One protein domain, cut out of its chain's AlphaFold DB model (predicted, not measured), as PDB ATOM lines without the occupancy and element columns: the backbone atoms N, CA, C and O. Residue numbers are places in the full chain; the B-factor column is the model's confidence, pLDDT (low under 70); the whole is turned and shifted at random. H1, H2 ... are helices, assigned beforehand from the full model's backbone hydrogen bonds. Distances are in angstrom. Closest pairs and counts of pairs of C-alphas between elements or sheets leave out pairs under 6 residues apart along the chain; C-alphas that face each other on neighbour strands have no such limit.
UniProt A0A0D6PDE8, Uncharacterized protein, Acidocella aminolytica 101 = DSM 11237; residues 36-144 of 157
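What this domain is: This is residues 36 to 144 of the 157 residues of an uncharacterized protein of Acidocella aminolytica 101 = DSM 11237 (UniProt A0A0D6PDE8). A long helical hairpin, H3 and H4 side by side and running opposite ways, makes the longest axis, and the shorter helix H1 packs across both of them at a steep angle. H2 stands at the end of the hairpin where H3 begins and H4 ends, while at the other end a long loop joins H3 to H4, and its residues 110 to 115 stick out. The printed part has 109 residues with four named helices, H1, H2, H3 and H4 in that order, and no named strand; the class is all helix. The whole is loose, with a radius of gyration of the C-alphas of 17.6 A, and elongated, with spans of 57 by 33 by 21 A.

How they stand to each other: H1, residues 36 to 45, touches H3, residues 79 to 103, at residues 89 to 92 of H3 alone; the closest C-alphas are those of Val 41 and Leu 89, 7.2 A apart. They run the same way at a steep tilt of 68 degrees, only just short of about perpendicular. H1 also touches H4, residues 120 to 139, at residues 132 to 136 of H4 alone, with the closest C-alphas, those of Phe 44 and Arg 132, 5.6 A apart. These two run opposite ways at a steep tilt of 68 degrees, again only just short of about perpendicular. H1 and H2, residues 65 to 76, are close but not clearly touching; their closest C-alphas, those of Lys 38 and Met 74, are 7.0 A apart. H2 and H3 are near each other, with 5 pairs of C-alphas within 10 A and the closest 8.4 A apart. Residues 70 to 74 of H2 only just touch H4, at Val 139 alone, with 3 pairs of C-alphas within 8 A; the closest are those of Arg 73 and Val 139, 7.0 A apart. The tilt of H2 to H4 is 72 degrees, only just about perpendicular. H3 and H4 form a helical hairpin: they touch with 22 pairs of C-alphas within 8 A, opposite ways at a shallow tilt of 15 degrees, and the closest C-alphas, those of His 88 and Leu 135, are 6.0 A apart. H4 is the hub, touching three helices, and the helix packing is mostly crossed, with 1 of 4 pairs at a shallow tilt. Every O i to N i+4 pair is within hydrogen-bond range in H1, H2 and H4, and 20 of 21 are in H3.

Where its parts are: H1 begins at C-alpha 36, (17.365, -16.312, 10.574), and measures 14.1 A; H2 measures 16.4 A. H3, the longest helix with 25 residues, runs 37.5 A from C-alpha 79 at (27.156, -28.387, 1.567). H4 runs 28.7 A and ends at C-alpha 139, (18.040, -32.576, 9.707).

The domain as a whole: The C-alphas farthest apart are those of Gly 57 and Val 113, at 59.8 A. The printed part has no cut. The links H1 to H2 and H3 to H4 are long, with 19 and 16 residues, and H2 to H3 is tight. Mean pLDDT of the printed part is 81.9; residues 51 to 63 and 107 to 115 are under 70.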
ATOM      1  N   TRP A  36      18.808 -16.242  10.808       89.38
ATOM      2  CA  TRP A  36      17.365 -16.312  10.574       89.38
ATOM      3  C   TRP A  36      16.941 -17.697  10.068       89.38
ATOM      4  O   TRP A  36      15.989 -18.254  10.600       89.38
ATOM      5  N   GLU A  37      17.712 -18.323   9.171       92.25
ATOM      6  CA  GLU A  37      17.449 -19.694   8.705       92.25
ATOM      7  C   GLU A  37      17.472 -20.676   9.877       92.25
ATOM      8  O   GLU A  37      16.586 -21.516  10.020       92.25
ATOM      9  N   LYS A  38      18.450 -20.534  10.778       91.00
ATOM     10  CA  LYS A  38      18.518 -21.345  12.001       91.00
ATOM     11  C   LYS A  38      17.324 -21.093  12.925       91.00
ATOM     12  O   LYS A  38      16.872 -22.012  13.604       91.00
ATOM     13  N   ALA A  39      16.823 -19.859  13.000       90.31
ATOM     14  CA  ALA A  39      15.625 -19.551  13.778       90.31
ATOM     15  C   ALA A  39      14.383 -20.239  13.191       90.31
ATOM     16  O   ALA A  39      13.639 -20.874  13.942       90.31
ATOM     17  N   ASP A  40      14.218 -20.208  11.868       92.88
ATOM     18  CA  ASP A  40      13.116 -20.889  11.187       92.88
ATOM     19  C   ASP A  40      13.200 -22.411  11.306       92.88
ATOM     20  O   ASP A  40      12.188 -23.053  11.583       92.88
ATOM     21  N   VAL A  41      14.394 -23.006  11.202       93.75
ATOM     22  CA  VAL A  41      14.568 -24.453  11.423       93.75
ATOM     23  C   VAL A  41      14.087 -24.850  12.819       93.75
ATOM     24  O   VAL A  41      13.341 -25.819  12.949       93.75
ATOM     25  N   ARG A  42      14.455 -24.105  13.871       91.50
ATOM     26  CA  ARG A  42      13.983 -24.390  15.242       91.50
ATOM     27  C   ARG A  42      12.464 -24.296  15.332       91.50
ATOM     28  O   ARG A  42      11.828 -25.232  15.820       91.50
ATOM     29  N   ARG A  43      11.899 -23.206  14.803       91.31
ATOM     30  CA  ARG A  43      10.455 -22.938  14.785       91.31
ATOM     31  C   ARG A  43       9.694 -24.072  14.107       91.31
ATOM     32  O   ARG A  43       8.798 -24.658  14.711       91.31
ATOM     33  N   PHE A  44      10.085 -24.444  12.892       93.19
ATOM     34  CA  PHE A  44       9.413 -25.495  12.136       93.19
ATOM     35  C   PHE A  44       9.652 -26.892  12.711       93.19
ATOM     36  O   PHE A  44       8.724 -27.695  12.735       93.19
ATOM     37  N   CYS A  45      10.819 -27.179  13.281       91.75
ATOM     38  CA  CYS A  45      11.044 -28.442  13.984       91.75
ATOM     39  C   CYS A  45      10.325 -28.522  15.347       91.75
ATOM     40  O   CYS A  45      10.338 -29.577  15.978       91.75
ATOM     41  N   GLY A  46       9.675 -27.442  15.798       89.38
ATOM     42  CA  GLY A  46       8.894 -27.415  17.038       89.38
ATOM     43  C   GLY A  46       9.736 -27.237  18.302       89.38
ATOM     44  O   GLY A  46       9.284 -27.592  19.393       89.38
ATOM     45  N   TYR A  47      10.955 -26.717  18.153       86.25
ATOM     46  CA  TYR A  47      11.855 -26.384  19.252       86.25
ATOM     47  C   TYR A  47      11.696 -24.917  19.665       86.25
ATOM     48  O   TYR A  47      11.394 -24.066  18.824       86.25
ATOM     49  N   PRO A  48      11.916 -24.596  20.951       82.00
ATOM     50  CA  PRO A  48      11.881 -23.218  21.420       82.00
ATOM     51  C   PRO A  48      12.957 -22.358  20.727       82.00
ATOM     52  O   PRO A  48      13.965 -22.881  20.249       82.00
ATOM     53  N   PRO A  49      12.769 -21.030  20.664       80.12
ATOM     54  CA  PRO A  49      13.788 -20.128  20.140       80.12
ATOM     55  C   PRO A  49      15.048 -20.135  21.025       80.12
ATOM     56  O   PRO A  49      14.949 -20.219  22.246       80.12
ATOM     57  N   TYR A  50      16.228 -19.978  20.411       71.81
ATOM     58  CA  TYR A  50      17.525 -19.961  21.113       71.81
ATOM     59  C   TYR A  50      17.677 -18.796  22.105       71.81
ATOM     60  O   TYR A  50      18.343 -18.929  23.126       71.81
ATOM     61  N   GLY A  51      17.053 -17.649  21.813       68.88
ATOM     62  CA  GLY A  51      17.237 -16.415  22.582       68.88
ATOM     63  C   GLY A  51      18.602 -15.746  22.348       68.88
ATOM     64  O   GLY A  51      19.503 -16.310  21.732       68.88
ATOM     65  N   GLY A  52      18.738 -14.490  22.791       61.19
ATOM     66  CA  GLY A  52      19.952 -13.676  22.599       61.19
ATOM     67  C   GLY A  52      21.010 -13.817  23.701       61.19
ATOM     68  O   GLY A  52      22.160 -13.443  23.496       61.19
ATOM     69  N   ALA A  53      20.646 -14.369  24.860       55.03
ATOM     70  CA  ALA A  53      21.577 -14.694  25.934       55.03
ATOM     71  C   ALA A  53      21.823 -16.201  25.883       55.03
ATOM     72  O   ALA A  53      20.882 -16.972  26.048       55.03
ATOM     73  N   GLY A  54      23.064 -16.601  25.588       56.25
ATOM     74  CA  GLY A  54      23.448 -17.997  25.389       56.25
ATOM     75  C   GLY A  54      22.862 -18.949  26.436       56.25
ATOM     76  O   GLY A  54      22.630 -18.580  27.584       56.25
ATOM     77  N   MET A  55      22.623 -20.184  26.005       57.72
ATOM     78  CA  MET A  55      21.887 -21.206  26.744       57.72
ATOM     79  C   MET A  55      22.462 -21.442  28.150       57.72
ATOM     80  O   MET A  55      23.448 -22.153  28.338       57.72
ATOM     81  N   SER A  56      21.845 -20.807  29.141       56.12
ATOM     82  CA  SER A  56      22.300 -20.749  30.526       56.12
ATOM     83  C   SER A  56      21.219 -21.315  31.448       56.12
ATOM     84  O   SER A  56      20.025 -21.070  31.260       56.12
ATOM     85  N   GLY A  57      21.630 -22.102  32.443       63.75
ATOM     86  CA  GLY A  57      20.732 -22.659  33.458       63.75
ATOM     87  C   GLY A  57      19.817 -23.784  32.951       63.75
ATOM     88  O   GLY A  57      20.257 -24.687  32.238       63.75
ATOM     89  N   PHE A  58      18.542 -23.747  33.357       55.09
ATOM     90  CA  PHE A  58      17.527 -24.783  33.091       55.09
ATOM     91  C   PHE A  58      17.244 -25.011  31.595       55.09
ATOM     92  O   PHE A  58      16.790 -26.080  31.203       55.09
ATOM     93  N   TRP A  59      17.576 -24.035  30.748       59.06
ATOM     94  CA  TRP A  59      17.414 -24.104  29.293       59.06
ATOM     95  C   TRP A  59      18.625 -24.710  28.570       59.06
ATOM     96  O   TRP A  59      18.611 -24.835  27.352       59.06
ATOM     97  N   GLY A  60      19.667 -25.106  29.309       59.56
ATOM     98  CA  GLY A  60      20.901 -25.692  28.785       59.56
ATOM     99  C   GLY A  60      20.731 -27.046  28.077       59.56
ATOM    100  O   GLY A  60      19.842 -27.841  28.386       59.56
ATOM    101  N   PHE A  61      21.693 -27.377  27.209       61.00
ATOM    102  CA  PHE A  61      21.778 -28.647  26.458       61.00
ATOM    103  C   PHE A  61      21.744 -29.911  27.338       61.00
ATOM    104  O   PHE A  61      21.478 -31.004  26.844       61.00
ATOM    105  N   ARG A  62      22.029 -29.775  28.642       58.38
ATOM    106  CA  ARG A  62      21.983 -30.876  29.614       58.38
ATOM    107  C   ARG A  62      20.577 -31.437  29.813       58.38
ATOM    108  O   ARG A  62      20.446 -32.639  30.017       58.38
ATOM    109  N   PHE A  63      19.558 -30.584  29.741       63.66
ATOM    110  CA  PHE A  63      18.157 -30.981  29.899       63.66
ATOM    111  C   PHE A  63      17.477 -31.194  28.543       63.66
ATOM    112  O   PHE A  63      16.609 -32.050  28.417       63.66
ATOM    113  N   PHE A  64      17.943 -30.492  27.505       71.06
ATOM    114  CA  PHE A  64      17.421 -30.597  26.143       71.06
ATOM    115  C   PHE A  64      18.497 -31.112  25.179       71.06
ATOM    116  O   PHE A  64      19.037 -30.370  24.358       71.06
ATOM    117  N   GLN A  65      18.811 -32.407  25.263       77.69
ATOM    118  CA  GLN A  65      19.845 -33.032  24.420       77.69
ATOM    119  C   GLN A  65      19.528 -32.901  22.922       77.69
ATOM    120  O   GLN A  65      20.416 -32.612  22.123       77.69
ATOM    121  N   ALA A  66      18.249 -33.028  22.548       78.56
ATOM    122  CA  ALA A  66      17.794 -32.839  21.172       78.56
ATOM    123  C   ALA A  66      18.026 -31.403  20.662       78.56
ATOM    124  O   ALA A  66      18.320 -31.211  19.486       78.56
ATOM    125  N   TYR A  67      17.980 -30.407  21.554       79.38
ATOM    126  CA  TYR A  67      18.295 -29.020  21.220       79.38
ATOM    127  C   TYR A  67      19.788 -28.850  20.905       79.38
ATOM    128  O   TYR A  67      20.153 -28.292  19.874       79.38
ATOM    129  N   GLY A  68      20.670 -29.378  21.763       81.75
ATOM    130  CA  GLY A  68      22.115 -29.356  21.510       81.75
ATOM    131  C   GLY A  68      22.492 -30.091  20.220       81.75
ATOM    132  O   GLY A  68      23.314 -29.603  19.445       81.75
ATOM    133  N   LEU A  69      21.837 -31.225  19.954       85.19
ATOM    134  CA  LEU A  69      22.001 -31.979  18.714       85.19
ATOM    135  C   LEU A  69      21.562 -31.169  17.486       85.19
ATOM    136  O   LEU A  69      22.272 -31.172  16.481       85.19
ATOM    137  N   LEU A  70      20.430 -30.465  17.564       88.81
ATOM    138  CA  LEU A  70      19.949 -29.596  16.491       88.81
ATOM    139  C   LEU A  70      20.957 -28.483  16.173       88.81
ATOM    140  O   LEU A  70      21.323 -28.310  15.014       88.81
ATOM    141  N   GLU A  71      21.450 -27.763  17.185       87.25
ATOM    142  CA  GLU A  71      22.448 -26.696  16.995       87.25
ATOM    143  C   GLU A  71      23.752 -27.211  16.386       87.25
ATOM    144  O   GLU A  71      24.320 -26.591  15.477       87.25
ATOM    145  N   TYR A  72      24.212 -28.370  16.865       87.88
ATOM    146  CA  TYR A  72      25.391 -29.028  16.322       87.88
ATOM    147  C   TYR A  72      25.187 -29.379  14.845       87.88
ATOM    148  O   TYR A  72      26.023 -29.024  14.014       87.88
ATOM    149  N   ARG A  73      24.057 -29.999  14.490       89.56
ATOM    150  CA  ARG A  73      23.752 -30.384  13.104       89.56
ATOM    151  C   ARG A  73      23.610 -29.169  12.193       89.56
ATOM    152  O   ARG A  73      24.280 -29.123  11.173       89.56
ATOM    153  N   MET A  74      22.863 -28.139  12.596       90.44
ATOM    154  CA  MET A  74      22.720 -26.893  11.823       90.44
ATOM    155  C   MET A  74      24.054 -26.206  11.502       90.44
ATOM    156  O   MET A  74      24.134 -25.428  10.553       90.44
ATOM    157  N   THR A  75      25.090 -26.461  12.300       90.12
ATOM    158  CA  THR A  75      26.428 -25.885  12.114       90.12
ATOM    159  C   THR A  75      27.365 -26.806  11.322       90.12
ATOM    160  O   THR A  75      28.299 -26.308  10.703       90.12
ATOM    161  N   ASN A  76      27.112 -28.120  11.303       90.50
ATOM    162  CA  ASN A  76      28.014 -29.138  10.745       90.50
ATOM    163  C   ASN A  76      27.409 -29.946   9.579       90.50
ATOM    164  O   ASN A  76      27.924 -31.012   9.249       90.50
ATOM    165  N   LEU A  77      26.322 -29.477   8.964       90.69
ATOM    166  CA  LEU A  77      25.757 -30.087   7.755       90.69
ATOM    167  C   LEU A  77      26.747 -30.018   6.586       90.69
ATOM    168  O   LEU A  77      27.524 -29.066   6.450       90.69
ATOM    169  N   ALA A  78      26.680 -31.011   5.705       90.38
ATOM    170  CA  ALA A  78      27.413 -30.975   4.453       90.38
ATOM    171  C   ALA A  78      26.816 -29.921   3.491       90.38
ATOM    172  O   ALA A  78      25.621 -29.615   3.558       90.38
ATOM    173  N   PRO A  79      27.605 -29.395   2.532       88.75
ATOM    174  CA  PRO A  79      27.156 -28.387   1.567       88.75
ATOM    175  C   PRO A  79      25.831 -28.717   0.851       88.75
ATOM    176  O   PRO A  79      24.980 -27.846   0.683       88.75
ATOM    177  N   TYR A  80      25.629 -29.982   0.472       88.25
ATOM    178  CA  TYR A  80      24.405 -30.448  -0.192       88.25
ATOM    179  C   TYR A  80      23.211 -30.584   0.768       88.25
ATOM    180  O   TYR A  80      22.059 -30.549   0.346       88.25
ATOM    181  N   GLU A  81      23.452 -30.732   2.067       90.19
ATOM    182  CA  GLU A  81      22.384 -30.848   3.061       90.19
ATOM    183  C   GLU A  81      21.818 -29.469   3.401       90.19
ATOM    184  O   GLU A  81      20.607 -29.336   3.583       90.19
ATOM    185  N   PHE A  82      22.649 -28.416   3.370       91.06
ATOM    186  CA  PHE A  82      22.161 -27.034   3.452       91.06
ATOM    187  C   PHE A  82      21.140 -26.725   2.356       91.06
ATOM    188  O   PHE A  82      20.142 -26.056   2.612       91.06
ATOM    189  N   GLN A  83      21.340 -27.261   1.155       92.00
ATOM    190  CA  GLN A  83      20.397 -27.127   0.050       92.00
ATOM    191  C   GLN A  83      19.060 -27.826   0.318       92.00
ATOM    192  O   GLN A  83      17.997 -27.280   0.017       92.00
ATOM    193  N   VAL A  84      19.097 -29.027   0.901       91.94
ATOM    194  CA  VAL A  84      17.889 -29.786   1.263       91.94
ATOM    195  C   VAL A  84      17.105 -29.066   2.361       91.94
ATOM    196  O   VAL A  84      15.890 -28.906   2.240       91.94
ATOM    197  N   VAL A  85      17.785 -28.554   3.389       92.94
ATOM    198  CA  VAL A  85      17.154 -27.709   4.418       92.94
ATOM    199  C   VAL A  85      16.558 -26.447   3.779       92.94
ATOM    200  O   VAL A  85      15.395 -26.136   4.025       92.94
ATOM    201  N   ARG A  86      17.321 -25.805   2.879       94.25
ATOM    202  CA  ARG A  86      16.933 -24.737   1.931       94.25
ATOM    203  C   ARG A  86      15.530 -24.930   1.359       94.25
ATOM    204  O   ARG A  86      14.602 -24.138   1.544       94.25
ATOM    205  N   TYR A  87      15.410 -26.055   0.674       93.62
ATOM    206  CA  TYR A  87      14.207 -26.489  -0.011       93.62
ATOM    207  C   TYR A  87      13.017 -26.663   0.939       93.62
ATOM    208  O   TYR A  87      11.930 -26.152   0.665       93.62
ATOM    209  N   HIS A  88      13.220 -27.322   2.081       93.19
ATOM    210  CA  HIS A  88      12.156 -27.510   3.067       93.19
ATOM    211  C   HIS A  88      11.683 -26.190   3.683       93.19
ATOM    212  O   HIS A  88      10.476 -25.989   3.800       93.19
ATOM    213  N   LEU A  89      12.602 -25.286   4.040       93.81
ATOM    214  CA  LEU A  89      12.249 -23.972   4.586       93.81
ATOM    215  C   LEU A  89      11.418 -23.159   3.592       93.81
ATOM    216  O   LEU A  89      10.386 -22.605   3.965       93.81
ATOM    217  N   ASN A  90      11.824 -23.138   2.320       93.44
ATOM    218  CA  ASN A  90      11.078 -22.439   1.278       93.44
ATOM    219  C   ASN A  90       9.645 -22.976   1.150       93.44
ATOM    220  O   ASN A  90       8.698 -22.193   1.134       93.44
ATOM    221  N   TYR A  91       9.475 -24.300   1.124       92.12
ATOM    222  CA  TYR A  91       8.153 -24.914   1.001       92.12
ATOM    223  C   TYR A  91       7.274 -24.674   2.237       92.12
ATOM    224  O   TYR A  91       6.082 -24.403   2.112       92.12
ATOM    225  N   LEU A  92       7.861 -24.717   3.436       93.62
ATOM    226  CA  LEU A  92       7.142 -24.487   4.690       93.62
ATOM    227  C   LEU A  92       6.600 -23.061   4.809       93.62
ATOM    228  O   LEU A  92       5.455 -22.893   5.222       93.62
ATOM    229  N   VAL A  93       7.371 -22.053   4.393       93.44
ATOM    230  CA  VAL A  93       6.902 -20.656   4.359       93.44
ATOM    231  C   VAL A  93       5.718 -20.493   3.400       93.44
ATOM    232  O   VAL A  93       4.754 -19.801   3.720       93.44
ATOM    233  N   GLN A  94       5.747 -21.168   2.245       91.94
ATOM    234  CA  GLN A  94       4.639 -21.132   1.282       91.94
ATOM    235  C   GLN A  94       3.371 -21.799   1.833       91.94
ATOM    236  O   GLN A  94       2.274 -21.267   1.665       91.94
ATOM    237  N   LEU A  95       3.503 -22.942   2.514       90.38
ATOM    238  CA  LEU A  95       2.368 -23.618   3.150       90.38
ATOM    239  C   LEU A  95       1.751 -22.785   4.280       90.38
ATOM    240  O   LEU A  95       0.528 -22.696   4.367       90.38
ATOM    241  N   GLU A  96       2.582 -22.156   5.111       90.88
ATOM    242  CA  GLU A  96       2.126 -21.277   6.191       90.88
ATOM    243  C   GLU A  96       1.349 -20.071   5.643       90.88
ATOM    244  O   GLU A  96       0.246 -19.776   6.110       90.88
ATOM    245  N   ALA A  97       1.866 -19.420   4.596       89.62
ATOM    246  CA  ALA A  97       1.172 -18.322   3.927       89.62
ATOM    247  C   ALA A  97      -0.154 -18.777   3.293       89.62
ATOM    248  O   ALA A  97      -1.174 -18.103   3.438       89.62
ATOM    249  N   ALA A  98      -0.173 -19.947   2.645       85.12
ATOM    250  CA  ALA A  98      -1.382 -20.495   2.037       85.12
ATOM    251  C   ALA A  98      -2.480 -20.806   3.070       85.12
ATOM    252  O   ALA A  98      -3.662 -20.644   2.769       85.12
ATOM    253  N   GLN A  99      -2.112 -21.226   4.285       83.50
ATOM    254  CA  GLN A  99      -3.069 -21.421   5.376       83.50
ATOM    255  C   GLN A  99      -3.672 -20.090   5.852       83.50
ATOM    256  O   GLN A  99      -4.876 -20.022   6.110       83.50
ATOM    257  N   ALA A 100      -2.865 -19.028   5.925       84.44
ATOM    258  CA  ALA A 100      -3.357 -17.695   6.263       84.44
ATOM    259  C   ALA A 100      -4.358 -17.186   5.210       84.44
ATOM    260  O   ALA A 100      -5.465 -16.809   5.570       84.44
ATOM    261  N   THR A 101      -4.035 -17.286   3.916       83.12
ATOM    262  CA  THR A 101      -4.950 -16.872   2.832       83.12
ATOM    263  C   THR A 101      -6.230 -17.711   2.775       83.12
ATOM    264  O   THR A 101      -7.301 -17.187   2.483       83.12
ATOM    265  N   ALA A 102      -6.166 -19.013   3.081       79.56
ATOM    266  CA  ALA A 102      -7.368 -19.847   3.163       79.56
ATOM    267  C   ALA A 102      -8.314 -19.402   4.297       79.56
ATOM    268  O   ALA A 102      -9.523 -19.600   4.198       79.56
ATOM    269  N   SER A 103      -7.778 -18.769   5.347       77.31
ATOM    270  CA  SER A 103      -8.572 -18.288   6.483       77.31
ATOM    271  C   SER A 103      -9.463 -17.092   6.121       77.31
ATOM    272  O   SER A 103     -10.516 -16.925   6.730       77.31
ATOM    273  N   ASP A 104      -9.116 -16.315   5.089       78.19
ATOM    274  CA  ASP A 104      -9.910 -15.156   4.645       78.19
ATOM    275  C   ASP A 104     -11.312 -15.542   4.132       78.19
ATOM    276  O   ASP A 104     -12.216 -14.712   4.096       78.19
ATOM    277  N   ASN A 105     -11.513 -16.812   3.759       70.31
ATOM    278  CA  ASN A 105     -12.773 -17.322   3.210       70.31
ATOM    279  C   ASN A 105     -13.544 -18.236   4.182       70.31
ATOM    280  O   ASN A 105     -14.494 -18.897   3.762       70.31
ATOM    281  N   LEU A 106     -13.173 -18.261   5.470       71.50
ATOM    282  CA  LEU A 106     -13.777 -19.125   6.501       71.50
ATOM    283  C   LEU A 106     -15.307 -19.000   6.602       71.50
ATOM    284  O   LEU A 106     -15.993 -19.997   6.817       71.50
ATOM    285  N   ASP A 107     -15.839 -17.792   6.412       65.69
ATOM    286  CA  ASP A 107     -17.270 -17.501   6.568       65.69
ATOM    287  C   ASP A 107     -18.093 -17.733   5.284       65.69
ATOM    288  O   ASP A 107     -19.318 -17.588   5.283       65.69
ATOM    289  N   THR A 108     -17.451 -18.107   4.169       62.91
ATOM    290  CA  THR A 108     -18.113 -18.224   2.860       62.91
ATOM    291  C   THR A 108     -18.345 -19.685   2.488       62.91
ATOM    292  O   THR A 108     -17.550 -20.315   1.799       62.91
ATOM    293  N   ASN A 109     -19.488 -20.234   2.909       56.88
ATOM    294  CA  ASN A 109     -19.839 -21.634   2.628       56.88
ATOM    295  C   ASN A 109     -20.291 -21.870   1.166       56.88
ATOM    296  O   ASN A 109     -20.364 -23.007   0.704       56.88
ATOM    297  N   GLN A 110     -20.599 -20.800   0.422       53.12
ATOM    298  CA  GLN A 110     -20.911 -20.844  -1.008       53.12
ATOM    299  C   GLN A 110     -20.551 -19.510  -1.676       53.12
ATOM    300  O   GLN A 110     -21.187 -18.488  -1.426       53.12
ATOM    301  N   ALA A 111     -19.556 -19.532  -2.560       52.66
ATOM    302  CA  ALA A 111     -19.292 -18.458  -3.511       52.66
ATOM    303  C   ALA A 111     -19.604 -18.993  -4.915       52.66
ATOM    304  O   ALA A 111     -18.746 -19.571  -5.576       52.66
ATOM    305  N   SER A 112     -20.846 -18.798  -5.379       53.81
ATOM    306  CA  SER A 112     -21.332 -19.252  -6.697       53.81
ATOM    307  C   SER A 112     -21.508 -20.784  -6.830       53.81
ATOM    308  O   SER A 112     -21.510 -21.517  -5.849       53.81
ATOM    309  N   VAL A 113     -21.721 -21.267  -8.062       69.81
ATOM    310  CA  VAL A 113     -21.966 -22.678  -8.449       69.81
ATOM    311  C   VAL A 113     -20.795 -23.616  -8.082       69.81
ATOM    312  O   VAL A 113     -20.944 -24.836  -8.106       69.81
ATOM    313  N   TRP A 114     -19.632 -23.067  -7.719       61.12
ATOM    314  CA  TRP A 114     -18.431 -23.817  -7.359       61.12
ATOM    315  C   TRP A 114     -18.464 -24.224  -5.880       61.12
ATOM    316  O   TRP A 114     -18.559 -23.384  -4.987       61.12
ATOM    317  N   LEU A 115     -18.381 -25.530  -5.621       65.31
ATOM    318  CA  LEU A 115     -18.289 -26.092  -4.273       65.31
ATOM    319  C   LEU A 115     -16.878 -25.870  -3.709       65.31
ATOM    320  O   LEU A 115     -15.893 -26.282  -4.320       65.31
ATOM    321  N   HIS A 116     -16.787 -25.240  -2.537       72.50
ATOM    322  CA  HIS A 116     -15.543 -25.104  -1.777       72.50
ATOM    323  C   HIS A 116     -15.264 -26.376  -0.954       72.50
ATOM    324  O   HIS A 116     -16.197 -27.037  -0.487       72.50
ATOM    325  N   ASN A 117     -13.986 -26.729  -0.761       75.88
ATOM    326  CA  ASN A 117     -13.610 -27.829   0.130       75.88
ATOM    327  C   ASN A 117     -13.731 -27.367   1.589       75.88
ATOM    328  O   ASN A 117     -12.845 -26.700   2.110       75.88
ATOM    329  N   GLN A 118     -14.793 -27.791   2.274       77.06
ATOM    330  CA  GLN A 118     -15.029 -27.464   3.687       77.06
ATOM    331  C   GLN A 118     -13.907 -27.930   4.631       77.06
ATOM    332  O   GLN A 118     -13.777 -27.408   5.736       77.06
ATOM    333  N   ASN A 119     -13.085 -28.894   4.204       82.12
ATOM    334  CA  ASN A 119     -11.951 -29.397   4.975       82.12
ATOM    335  C   ASN A 119     -10.617 -28.742   4.590       82.12
ATOM    336  O   ASN A 119      -9.591 -29.108   5.158       82.12
ATOM    337  N   GLU A 120     -10.594 -27.763   3.679       83.94
ATOM    338  CA  GLU A 120      -9.354 -27.223   3.105       83.94
ATOM    339  C   GLU A 120      -8.348 -26.758   4.165       83.94
ATOM    340  O   GLU A 120      -7.168 -27.094   4.090       83.94
ATOM    341  N   ILE A 121      -8.799 -26.025   5.184       84.62
ATOM    342  CA  ILE A 121      -7.913 -25.525   6.246       84.62
ATOM    343  C   ILE A 121      -7.347 -26.677   7.078       84.62
ATOM    344  O   ILE A 121      -6.165 -26.667   7.426       84.62
ATOM    345  N   ARG A 122      -8.165 -27.698   7.361       84.75
ATOM    346  CA  ARG A 122      -7.728 -28.897   8.081       84.75
ATOM    347  C   ARG A 122      -6.692 -29.671   7.269       84.75
ATOM    348  O   ARG A 122      -5.649 -30.028   7.811       84.75
ATOM    349  N   ASP A 123      -6.955 -29.891   5.986       86.62
ATOM    350  CA  ASP A 123      -6.060 -30.621   5.086       86.62
ATOM    351  C   ASP A 123      -4.726 -29.875   4.916       86.62
ATOM    352  O   ASP A 123      -3.655 -30.483   4.962       86.62
ATOM    353  N   ARG A 124      -4.768 -28.541   4.804       89.00
ATOM    354  CA  ARG A 124      -3.570 -27.685   4.747       89.00
ATOM    355  C   ARG A 124      -2.760 -27.726   6.040       89.00
ATOM    356  O   ARG A 124      -1.537 -27.809   5.961       89.00
ATOM    357  N   ALA A 125      -3.413 -27.716   7.203       88.06
ATOM    358  CA  ALA A 125      -2.732 -27.839   8.492       88.06
ATOM    359  C   ALA A 125      -2.037 -29.206   8.642       88.06
ATOM    360  O   ALA A 125      -0.883 -29.267   9.065       88.06
ATOM    361  N   ILE A 126      -2.695 -30.296   8.223       88.88
ATOM    362  CA  ILE A 126      -2.095 -31.641   8.205       88.88
ATOM    363  C   ILE A 126      -0.883 -31.672   7.270       88.88
ATOM    364  O   ILE A 126       0.191 -32.127   7.665       88.88
ATOM    365  N   LEU A 127      -1.028 -31.142   6.051       90.06
ATOM    366  CA  LEU A 127       0.067 -31.068   5.087       90.06
ATOM    367  C   LEU A 127       1.250 -30.268   5.653       90.06
ATOM    368  O   LEU A 127       2.398 -30.694   5.531       90.06
ATOM    369  N   PHE A 128       0.987 -29.137   6.306       91.12
ATOM    370  CA  PHE A 128       2.018 -28.337   6.961       91.12
ATOM    371  C   PHE A 128       2.778 -29.139   8.026       91.12
ATOM    372  O   PHE A 128       4.010 -29.196   7.983       91.12
ATOM    373  N   ASP A 129       2.075 -29.842   8.912       91.19
ATOM    374  CA  ASP A 129       2.700 -30.679   9.941       91.19
ATOM    375  C   ASP A 129       3.512 -31.846   9.357       91.19
ATOM    376  O   ASP A 129       4.599 -32.165   9.854       91.19
ATOM    377  N   GLU A 130       3.049 -32.468   8.270       91.69
ATOM    378  CA  GLU A 130       3.819 -33.495   7.561       91.69
ATOM    379  C   GLU A 130       5.141 -32.947   7.015       91.69
ATOM    380  O   GLU A 130       6.192 -33.584   7.151       91.69
ATOM    381  N   TRP A 131       5.116 -31.757   6.417       93.75
ATOM    382  CA  TRP A 131       6.321 -31.117   5.892       93.75
ATOM    383  C   TRP A 131       7.287 -30.692   6.999       93.75
ATOM    384  O   TRP A 131       8.503 -30.821   6.824       93.75
ATOM    385  N   ARG A 132       6.776 -30.295   8.168       94.44
ATOM    386  CA  ARG A 132       7.600 -30.037   9.358       94.44
ATOM    387  C   ARG A 132       8.316 -31.303   9.827       94.44
ATOM    388  O   ARG A 132       9.516 -31.268  10.089       94.44
ATOM    389  N   ARG A 133       7.634 -32.454   9.841       92.62
ATOM    390  CA  ARG A 133       8.258 -33.753  10.166       92.62
ATOM    391  C   ARG A 133       9.294 -34.178   9.127       92.62
ATOM    392  O   ARG A 133      10.340 -34.711   9.496       92.62
ATOM    393  N   LYS A 134       9.043 -33.920   7.839       92.81
ATOM    394  CA  LYS A 134      10.032 -34.156   6.772       92.81
ATOM    395  C   LYS A 134      11.290 -33.309   6.978       92.81
ATOM    396  O   LYS A 134      12.383 -33.844   6.822       92.81
ATOM    397  N   LEU A 135      11.154 -32.052   7.411       93.88
ATOM    398  CA  LEU A 135      12.299 -31.226   7.805       93.88
ATOM    399  C   LEU A 135      13.054 -31.836   8.999       93.88
ATOM    400  O   LEU A 135      14.277 -31.953   8.932       93.88
ATOM    401  N   CYS A 136      12.360 -32.276  10.058       92.94
ATOM    402  CA  CYS A 136      13.007 -32.951  11.194       92.94
ATOM    403  C   CYS A 136      13.819 -34.174  10.739       92.94
ATOM    404  O   CYS A 136      14.968 -34.340  11.151       92.94
ATOM    405  N   ASN A 137      13.260 -34.983   9.833       91.88
ATOM    406  CA  ASN A 137      13.946 -36.139   9.253       91.88
ATOM    407  C   ASN A 137      15.156 -35.734   8.399       91.88
ATOM    408  O   ASN A 137      16.198 -36.375   8.503       91.88
ATOM    409  N   ALA A 138      15.042 -34.672   7.595       90.94
ATOM    410  CA  ALA A 138      16.138 -34.164   6.767       90.94
ATOM    411  C   ALA A 138      17.311 -33.646   7.613       90.94
ATOM    412  O   ALA A 138      18.469 -33.867   7.273       90.94
ATOM    413  N   VAL A 139      17.017 -32.997   8.742       91.44
ATOM    414  CA  VAL A 139      18.040 -32.576   9.707       91.44
ATOM    415  C   VAL A 139      18.536 -33.772  10.533       91.44
ATOM    416  O   VAL A 139      19.687 -33.791  10.957       91.44
ATOM    417  N   GLY A 140      17.709 -34.798  10.741       88.88
ATOM    418  CA  GLY A 140      18.028 -36.002  11.515       88.88
ATOM    419  C   GLY A 140      17.880 -35.803  13.025       88.88
ATOM    420  O   GLY A 140      18.712 -36.262  13.811       88.88
ATOM    421  N   ILE A 141      16.830 -35.092  13.421       89.62
ATOM    422  CA  ILE A 141      16.421 -34.868  14.811       89.62
ATOM    423  C   ILE A 141      14.999 -35.402  15.026       89.62
ATOM    424  O   ILE A 141      14.208 -35.422  14.080       89.62
ATOM    425  N   PRO A 142      14.641 -35.827  16.250       88.44
ATOM    426  CA  PRO A 142      13.247 -36.119  16.554       88.44
ATOM    427  C   PRO A 142      12.384 -34.849  16.405       88.44
ATOM    428  O   PRO A 142      12.905 -33.739  16.510       88.44
ATOM    429  N   PRO A 143      11.071 -34.973  16.161       88.31
ATOM    430  CA  PRO A 143      10.160 -33.835  16.236       88.31
ATOM    431  C   PRO A 143      10.184 -33.212  17.638       88.31
ATOM    432  O   PRO A 143      10.230 -33.934  18.632       88.31
ATOM    433  N   GLY A 144      10.164 -31.882  17.725       83.19
ATOM    434  CA  GLY A 144      10.126 -31.180  19.005       83.19
ATOM    435  C   GLY A 144       8.761 -31.276  19.707       83.19
ATOM    436  O   GLY A 144       7.782 -31.710  19.095       83.19
TER     437      GLY A 144